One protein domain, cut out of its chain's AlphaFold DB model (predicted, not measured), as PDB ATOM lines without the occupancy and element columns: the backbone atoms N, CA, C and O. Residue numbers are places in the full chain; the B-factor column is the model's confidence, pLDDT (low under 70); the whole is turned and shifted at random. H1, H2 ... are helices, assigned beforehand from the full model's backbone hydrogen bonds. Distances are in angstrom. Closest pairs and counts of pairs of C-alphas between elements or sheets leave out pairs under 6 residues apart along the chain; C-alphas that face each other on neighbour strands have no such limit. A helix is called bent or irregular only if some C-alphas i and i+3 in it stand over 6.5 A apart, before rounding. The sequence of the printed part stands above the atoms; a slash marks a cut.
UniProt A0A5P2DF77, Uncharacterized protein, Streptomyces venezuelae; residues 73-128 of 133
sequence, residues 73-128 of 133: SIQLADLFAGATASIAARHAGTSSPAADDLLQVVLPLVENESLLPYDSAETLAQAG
ATOM      1  N   SER A  73     162.522 178.219 123.020       81.38
ATOM      2  CA  SER A  73     161.843 178.361 124.311       81.38
ATOM      3  C   SER A  73     162.223 177.273 125.320       81.38
ATOM      4  O   SER A  73     162.180 177.534 126.518       81.38
ATOM      5  N   ILE A  74     162.607 176.077 124.859       84.00
ATOM      6  CA  ILE A  74     163.094 174.992 125.722       84.00
ATOM      7  C   ILE A  74     164.475 175.343 126.274       84.00
ATOM      8  O   ILE A  74     164.675 175.259 127.477       84.00
ATOM      9  N   GLN A  75     165.382 175.866 125.441       82.69
ATOM     10  CA  GLN A  75     166.697 176.331 125.908       82.69
ATOM     11  C   GLN A  75     166.565 177.422 126.976       82.69
ATOM     12  O   GLN A  75     167.291 177.427 127.968       82.69
ATOM     13  N   LEU A  76     165.613 178.342 126.786       82.44
ATOM     14  CA  LEU A  76     165.316 179.366 127.780       82.44
ATOM     15  C   LEU A  76     164.779 178.748 129.079       82.44
ATOM     16  O   LEU A  76     165.210 179.137 130.162       82.44
ATOM     17  N   ALA A  77     163.865 177.779 128.982       82.06
ATOM     18  CA  ALA A  77     163.337 177.069 130.144       82.06
ATOM     19  C   ALA A  77     164.441 176.318 130.911       82.06
ATOM     20  O   ALA A  77     164.481 176.398 132.138       82.06
ATOM     21  N   ASP A  78     165.372 175.670 130.208       82.56
ATOM     22  CA  ASP A  78     166.520 174.984 130.806       82.56
ATOM     23  C   ASP A  78     167.485 175.961 131.481       82.56
ATOM     24  O   ASP A  78     167.976 175.692 132.579       82.56
ATOM     25  N   LEU A  79     167.720 177.129 130.874       82.50
ATOM     26  CA  LEU A  79     168.521 178.190 131.485       82.50
ATOM     27  C   LEU A  79     167.887 178.670 132.797       82.50
ATOM     28  O   LEU A  79     168.578 178.780 133.810       82.50
ATOM     29  N   PHE A  80     166.571 178.906 132.807       81.94
ATOM     30  CA  PHE A  80     165.846 179.262 134.029       81.94
ATOM     31  C   PHE A  80     165.873 178.139 135.071       81.94
ATOM     32  O   PHE A  80     166.062 178.411 136.259       81.94
ATOM     33  N   ALA A  81     165.733 176.880 134.654       80.56
ATOM     34  CA  ALA A  81     165.845 175.723 135.538       80.56
ATOM     35  C   ALA A  81     167.250 175.612 136.162       80.56
ATOM     36  O   ALA A  81     167.382 175.378 137.362       80.56
ATOM     37  N   GLY A  82     168.310 175.846 135.384       81.12
ATOM     38  CA  GLY A  82     169.689 175.869 135.876       81.12
ATOM     39  C   GLY A  82     169.966 177.039 136.823       81.12
ATOM     40  O   GLY A  82     170.611 176.864 137.863       81.12
ATOM     41  N   ALA A  83     169.436 178.224 136.511       83.31
ATOM     42  CA  ALA A  83     169.560 179.401 137.364       83.31
ATOM     43  C   ALA A  83     168.860 179.196 138.714       83.31
ATOM     44  O   ALA A  83     169.463 179.396 139.769       83.31
ATOM     45  N   THR A  84     167.617 178.712 138.694       80.12
ATOM     46  CA  THR A  84     166.855 178.395 139.911       80.12
ATOM     47  C   THR A  84     167.493 177.272 140.728       80.12
ATOM     48  O   THR A  84     167.556 177.381 141.951       80.12
ATOM     49  N   ALA A  85     168.050 176.236 140.091       79.19
ATOM     50  CA  ALA A  85     168.792 175.185 140.790       79.19
ATOM     51  C   ALA A  85     170.061 175.719 141.478       79.19
ATOM     52  O   ALA A  85     170.363 175.330 142.606       79.19
ATOM     53  N   SER A  86     170.777 176.643 140.831       79.44
ATOM     54  CA  SER A  86     171.968 177.289 141.402       79.44
ATOM     55  C   SER A  86     171.616 178.147 142.622       79.44
ATOM     56  O   SER A  86     172.309 178.095 143.637       79.44
ATOM     57  N   ILE A  87     170.500 178.879 142.554       79.38
ATOM     58  CA  ILE A  87     169.937 179.630 143.686       79.38
ATOM     59  C   ILE A  87     169.544 178.681 144.828       79.38
ATOM     60  O   ILE A  87     169.888 178.926 145.982       79.38
ATOM     61  N   ALA A  88     168.876 177.567 144.525       77.12
ATOM     62  CA  ALA A  88     168.490 176.588 145.539       77.12
ATOM     63  C   ALA A  88     169.711 175.953 146.234       77.12
ATOM     64  O   ALA A  88     169.709 175.787 147.454       77.12
ATOM     65  N   ALA A  89     170.777 175.644 145.489       76.06
ATOM     66  CA  ALA A  89     172.025 175.123 146.051       76.06
ATOM     67  C   ALA A  89     172.706 176.133 146.990       76.06
ATOM     68  O   ALA A  89     173.222 175.752 148.046       76.06
ATOM     69  N   ARG A  90     172.652 177.424 146.647       77.62
ATOM     70  CA  ARG A  90     173.104 178.512 147.518       77.62
ATOM     71  C   ARG A  90     172.331 178.554 148.828       77.62
ATOM     72  O   ARG A  90     172.953 178.599 149.886       77.62
ATOM     73  N   HIS A  91     171.004 178.482 148.777       74.50
ATOM     74  CA  HIS A  91     170.169 178.421 149.983       74.50
ATOM     75  C   HIS A  91     170.450 177.180 150.835       74.50
ATOM     76  O   HIS A  91     170.303 177.224 152.052       74.50
ATOM     77  N   ALA A  92     170.913 176.090 150.221       79.62
ATOM     78  CA  ALA A  92     171.391 174.899 150.923       79.62
ATOM     79  C   ALA A  92     172.823 175.039 151.495       79.62
ATOM     80  O   ALA A  92     173.391 174.055 151.966       79.62
ATOM     81  N   GLY A  93     173.421 176.236 151.454       79.19
ATOM     82  CA  GLY A  93     174.745 176.535 152.010       79.19
ATOM     83  C   GLY A  93     175.914 176.361 151.035       79.19
ATOM     84  O   GLY A  93     177.068 176.461 151.445       79.19
ATOM     85  N   THR A  94     175.656 176.113 149.746       78.31
ATOM     86  CA  THR A  94     176.721 175.998 148.735       78.31
ATOM     87  C   THR A  94     177.004 177.359 148.104       78.31
ATOM     88  O   THR A  94     176.267 177.811 147.234       78.31
ATOM     89  N   SER A  95     178.085 178.019 148.524       73.69
ATOM     90  CA  SER A  95     178.467 179.330 147.981       73.69
ATOM     91  C   SER A  95     178.675 179.280 146.463       73.69
ATOM     92  O   SER A  95     179.433 178.454 145.955       73.69
ATOM     93  N   SER A  96     178.035 180.201 145.742       76.44
ATOM     94  CA  SER A  96     178.162 180.342 144.292       76.44
ATOM     95  C   SER A  96     177.966 181.811 143.906       76.44
ATOM     96  O   SER A  96     176.835 182.290 143.965       76.44
ATOM     97  N   PRO A  97     179.026 182.529 143.481       77.88
ATOM     98  CA  PRO A  97     178.910 183.928 143.055       77.88
ATOM     99  C   PRO A  97     177.906 184.117 141.911       77.88
ATOM    100  O   PRO A  97     177.135 185.066 141.896       77.88
ATOM    101  N   ALA A  98     177.842 183.147 140.992       79.44
ATOM    102  CA  ALA A  98     176.862 183.157 139.911       79.44
ATOM    103  C   ALA A  98     175.416 183.068 140.431       79.44
ATOM    104  O   ALA A  98     174.510 183.615 139.813       79.44
ATOM    105  N   ALA A  99     175.179 182.391 141.559       79.50
ATOM    106  CA  ALA A  99     173.845 182.304 142.143       79.50
ATOM    107  C   ALA A  99     173.381 183.639 142.748       79.50
ATOM    108  O   ALA A  99     172.185 183.916 142.698       79.50
ATOM    109  N   ASP A 100     174.291 184.467 143.276       79.06
ATOM    110  CA  ASP A 100     173.951 185.807 143.779       79.06
ATOM    111  C   ASP A 100     173.488 186.729 142.642       79.06
ATOM    112  O   ASP A 100     172.448 187.382 142.757       79.06
ATOM    113  N   ASP A 101     174.205 186.713 141.515       82.94
ATOM    114  CA  ASP A 101     173.850 187.499 140.330       82.94
ATOM    115  C   ASP A 101     172.536 187.011 139.702       82.94
ATOM    116  O   ASP A 101     171.642 187.801 139.386       82.94
ATOM    117  N   LEU A 102     172.379 185.688 139.562       83.94
ATOM    118  CA  LEU A 102     171.175 185.086 138.987       83.94
ATOM    119  C   LEU A 102     169.940 185.309 139.864       83.94
ATOM    120  O   LEU A 102     168.844 185.470 139.327       83.94
ATOM    121  N   LEU A 103     170.096 185.366 141.191       82.12
ATOM    122  CA  LEU A 103     168.991 185.641 142.108       82.12
ATOM    123  C   LEU A 103     168.327 186.981 141.789       82.12
ATOM    124  O   LEU A 103     167.106 187.032 141.682       82.12
ATOM    125  N   GLN A 104     169.109 188.040 141.563       82.81
ATOM    126  CA  GLN A 104     168.572 189.375 141.262       82.81
ATOM    127  C   GLN A 104     167.765 189.412 139.959       82.81
ATOM    128  O   GLN A 104     166.810 190.176 139.840       82.81
ATOM    129  N   VAL A 105     168.128 188.572 138.987       84.31
ATOM    130  CA  VAL A 105     167.454 188.495 137.684       84.31
ATOM    131  C   VAL A 105     166.204 187.614 137.743       84.31
ATOM    132  O   VAL A 105     165.196 187.932 137.115       84.31
ATOM    133  N   VAL A 106     166.253 186.507 138.487       82.44
ATOM    134  CA  VAL A 106     165.160 185.526 138.551       82.44
ATOM    135  C   VAL A 106     164.048 185.972 139.495       82.44
ATOM    136  O   VAL A 106     162.880 185.792 139.163       82.44
ATOM    137  N   LEU A 107     164.377 186.567 140.647       82.38
ATOM    138  CA  LEU A 107     163.398 186.888 141.693       82.38
ATOM    139  C   LEU A 107     162.207 187.736 141.198       82.38
ATOM    140  O   LEU A 107     161.075 187.389 141.534       82.38
ATOM    141  N   PRO A 108     162.396 188.783 140.365       83.38
ATOM    142  CA  PRO A 108     161.285 189.584 139.840       83.38
ATOM    143  C   PRO A 108     160.367 188.827 138.872       83.38
ATOM    144  O   PRO A 108     159.248 189.264 138.619       83.38
ATOM    145  N   LEU A 109     160.842 187.716 138.304       81.31
ATOM    146  CA  LEU A 109     160.096 186.875 137.366       81.31
ATOM    147  C   LEU A 109     159.305 185.773 138.086       81.31
ATOM    148  O   LEU A 109     158.522 185.061 137.457       81.31
ATOM    149  N   VAL A 110     159.510 185.613 139.397       78.94
ATOM    150  CA  VAL A 110     158.779 184.645 140.208       78.94
ATOM    151  C   VAL A 110     157.399 185.196 140.530       78.94
ATOM    152  O   VAL A 110     157.224 186.104 141.339       78.94
ATOM    153  N   GLU A 111     156.381 184.585 139.939       78.12
ATOM    154  CA  GLU A 111     155.010 184.793 140.384       78.12
ATOM    155  C   GLU A 111     154.795 184.068 141.717       78.12
ATOM    156  O   GLU A 111     154.862 182.841 141.768       78.12
ATOM    157  N   ASN A 112     154.493 184.805 142.792       71.56
ATOM    158  CA  ASN A 112     154.253 184.230 144.125       71.56
ATOM    159  C   ASN A 112     153.184 183.130 144.124       71.56
ATOM    160  O   ASN A 112     153.302 182.142 144.840       71.56
ATOM    161  N   GLU A 113     152.165 183.256 143.273       69.25
ATOM    162  CA  GLU A 113     151.119 182.237 143.128       69.25
ATOM    163  C   GLU A 113     151.657 180.889 142.612       69.25
ATOM    164  O   GLU A 113     150.939 179.886 142.656       69.25
ATOM    165  N   SER A 114     152.879 180.876 142.061       65.38
ATOM    166  CA  SER A 114     153.578 179.701 141.530       65.38
ATOM    167  C   SER A 114     154.414 178.953 142.543       65.38
ATOM    168  O   SER A 114     154.906 177.871 142.224       65.38
ATOM    169  N   LEU A 115     154.542 179.499 143.744       68.69
ATOM    170  CA  LEU A 115     155.272 178.890 144.835       68.69
ATOM    171  C   LEU A 115     154.347 178.026 145.699       68.69
ATOM    172  O   LEU A 115     153.123 178.010 145.537       68.69
ATOM    173  N   LEU A 116     154.946 177.266 146.616       70.19
ATOM    174  CA  LEU A 116     154.176 176.558 147.632       70.19
ATOM    175  C   LEU A 116     153.479 177.583 148.544       70.19
ATOM    176  O   LEU A 116     153.980 178.692 148.702       70.19
ATOM    177  N   PRO A 117     152.344 177.241 149.183       68.06
ATOM    178  CA  PRO A 117     151.547 178.209 149.949       68.06
ATOM    179  C   PRO A 117     152.278 178.918 151.101       68.06
ATOM    180  O   PRO A 117     151.765 179.896 151.636       68.06
ATOM    181  N   TYR A 118     153.427 178.392 151.524       73.69
ATOM    182  CA  TYR A 118     154.275 178.920 152.594       73.69
ATOM    183  C   TYR A 118     155.559 179.591 152.080       73.69
ATOM    184  O   TYR A 118     156.362 180.052 152.888       73.69
ATOM    185  N   ASP A 119     155.742 179.663 150.764       71.00
ATOM    186  CA  ASP A 119     156.880 180.303 150.116       71.00
ATOM    187  C   ASP A 119     156.454 181.634 149.480       71.00
ATOM    188  O   ASP A 119     155.320 181.806 149.028       71.00
ATOM    189  N   SER A 120     157.382 182.587 149.412       74.94
ATOM    190  CA  SER A 120     157.225 183.826 148.654       74.94
ATOM    191  C   SER A 120     158.550 184.215 147.999       74.94
ATOM    192  O   SER A 120     159.628 183.783 148.408       74.94
ATOM    193  N   ALA A 121     158.498 185.067 146.980       75.38
ATOM    194  CA  ALA A 121     159.694 185.663 146.395       75.38
ATOM    195  C   ALA A 121     160.528 186.395 147.465       75.38
ATOM    196  O   ALA A 121     161.754 186.360 147.433       75.38
ATOM    197  N   GLU A 122     159.874 186.991 148.466       75.25
ATOM    198  CA  GLU A 122     160.543 187.653 149.588       75.25
ATOM    199  C   GLU A 122     161.280 186.658 150.496       75.25
ATOM    200  O   GLU A 122     162.423 186.920 150.872       75.25
ATOM    201  N   THR A 123     160.692 185.497 150.816       74.38
ATOM    202  CA  THR A 123     161.391 184.471 151.613       74.38
ATOM    203  C   THR A 123     162.559 183.863 150.837       74.38
ATOM    204  O   THR A 123     163.632 183.639 151.404       74.38
ATOM    205  N   LEU A 124     162.408 183.692 149.520       71.56
ATOM    206  CA  LEU A 124     163.492 183.278 148.628       71.56
ATOM    207  C   LEU A 124     164.617 184.322 148.547       71.56
ATOM    208  O   LEU A 124     165.774 183.940 148.405       71.56
ATOM    209  N   ALA A 125     164.336 185.617 148.692       73.00
ATOM    210  CA  ALA A 125     165.380 186.643 148.708       73.00
ATOM    211  C   ALA A 125     166.244 186.594 149.983       73.00
ATOM    212  O   ALA A 125     167.437 186.898 149.942       73.00
ATOM    213  N   GLN A 126     165.662 186.200 151.120       68.12
ATOM    214  CA  GLN A 126     166.290 186.309 152.446       68.12
ATOM    215  C   GLN A 126     167.187 185.124 152.832       68.12
ATOM    216  O   GLN A 126     168.131 185.291 153.605       68.12
ATOM    217  N   ALA A 127     166.946 183.931 152.287       59.19
ATOM    218  CA  ALA A 127     167.592 182.686 152.728       59.19
ATOM    219  C   ALA A 127     169.101 182.546 152.390       59.19
ATOM    220  O   ALA A 127     169.689 181.489 152.587       59.19
ATOM    221  N   GLY A 128     169.760 183.627 151.959       51.97
ATOM    222  CA  GLY A 128     171.218 183.703 151.804       51.97
ATOM    223  C   GLY A 128     171.999 184.384 152.923       51.97
ATOM    224  O   GLY A 128     173.221 184.406 152.858       51.97
TER     225      GLY A 128
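Overview. This is residues 73 to 128 of the 133 residues of an uncharacterized protein of Streptomyces venezuelae (UniProt A0A5P2DF77). Look for a long helix, H1, with H2 packed at a steep tilt on its later part and short H3 folded back beside H2. Residues 73 to 79 of H1 and loop residues 114 to 119 stick out. The 56 printed residues, with three named helices and no named strand, are all helix in class and compact, with radius of gyration 11.1 A and spans of 29 by 27 by 16 A.

Arrangement. H1, residues 73 to 91, touches H2, residues 97 to 109, closest at the C-alphas of Ile 87 and Ala 99, 5.0 A apart; they run opposite ways at a steep tilt of 61 degrees. Residues 103 to 108 of H2 alone touch H3, residues 121 to 126, closest at the C-alphas of Leu 107 and Ala 121, 6.1 A; this helical hairpin has a shallow tilt of 27 degrees, opposite ways. H1 and H3 are near each other. Every O i to N i+4 pair is within hydrogen-bond range in H1 and H3, 5 of 9 in H2.

Along the chain. Find C-alpha 73 at (161.843, 178.361, 124.311); H1 runs 27.0 A from there. H2 spans 19.9 A and is only just irregular: C-alphas 105 and 108 are 6.6 A apart. H3 spans 9.0 A, ending at C-alpha 126 (166.290, 186.309, 152.446).

Size, cuts and confidence. The C-alphas farthest apart, of Ser 73 and Gly 93, are 30.6 A apart. The printed part has no cut; the H1 to H2 link is tight, H2 to H3 long. Look for pLDDT under 70 at residues 113 to 115, 117 and 126 to 128.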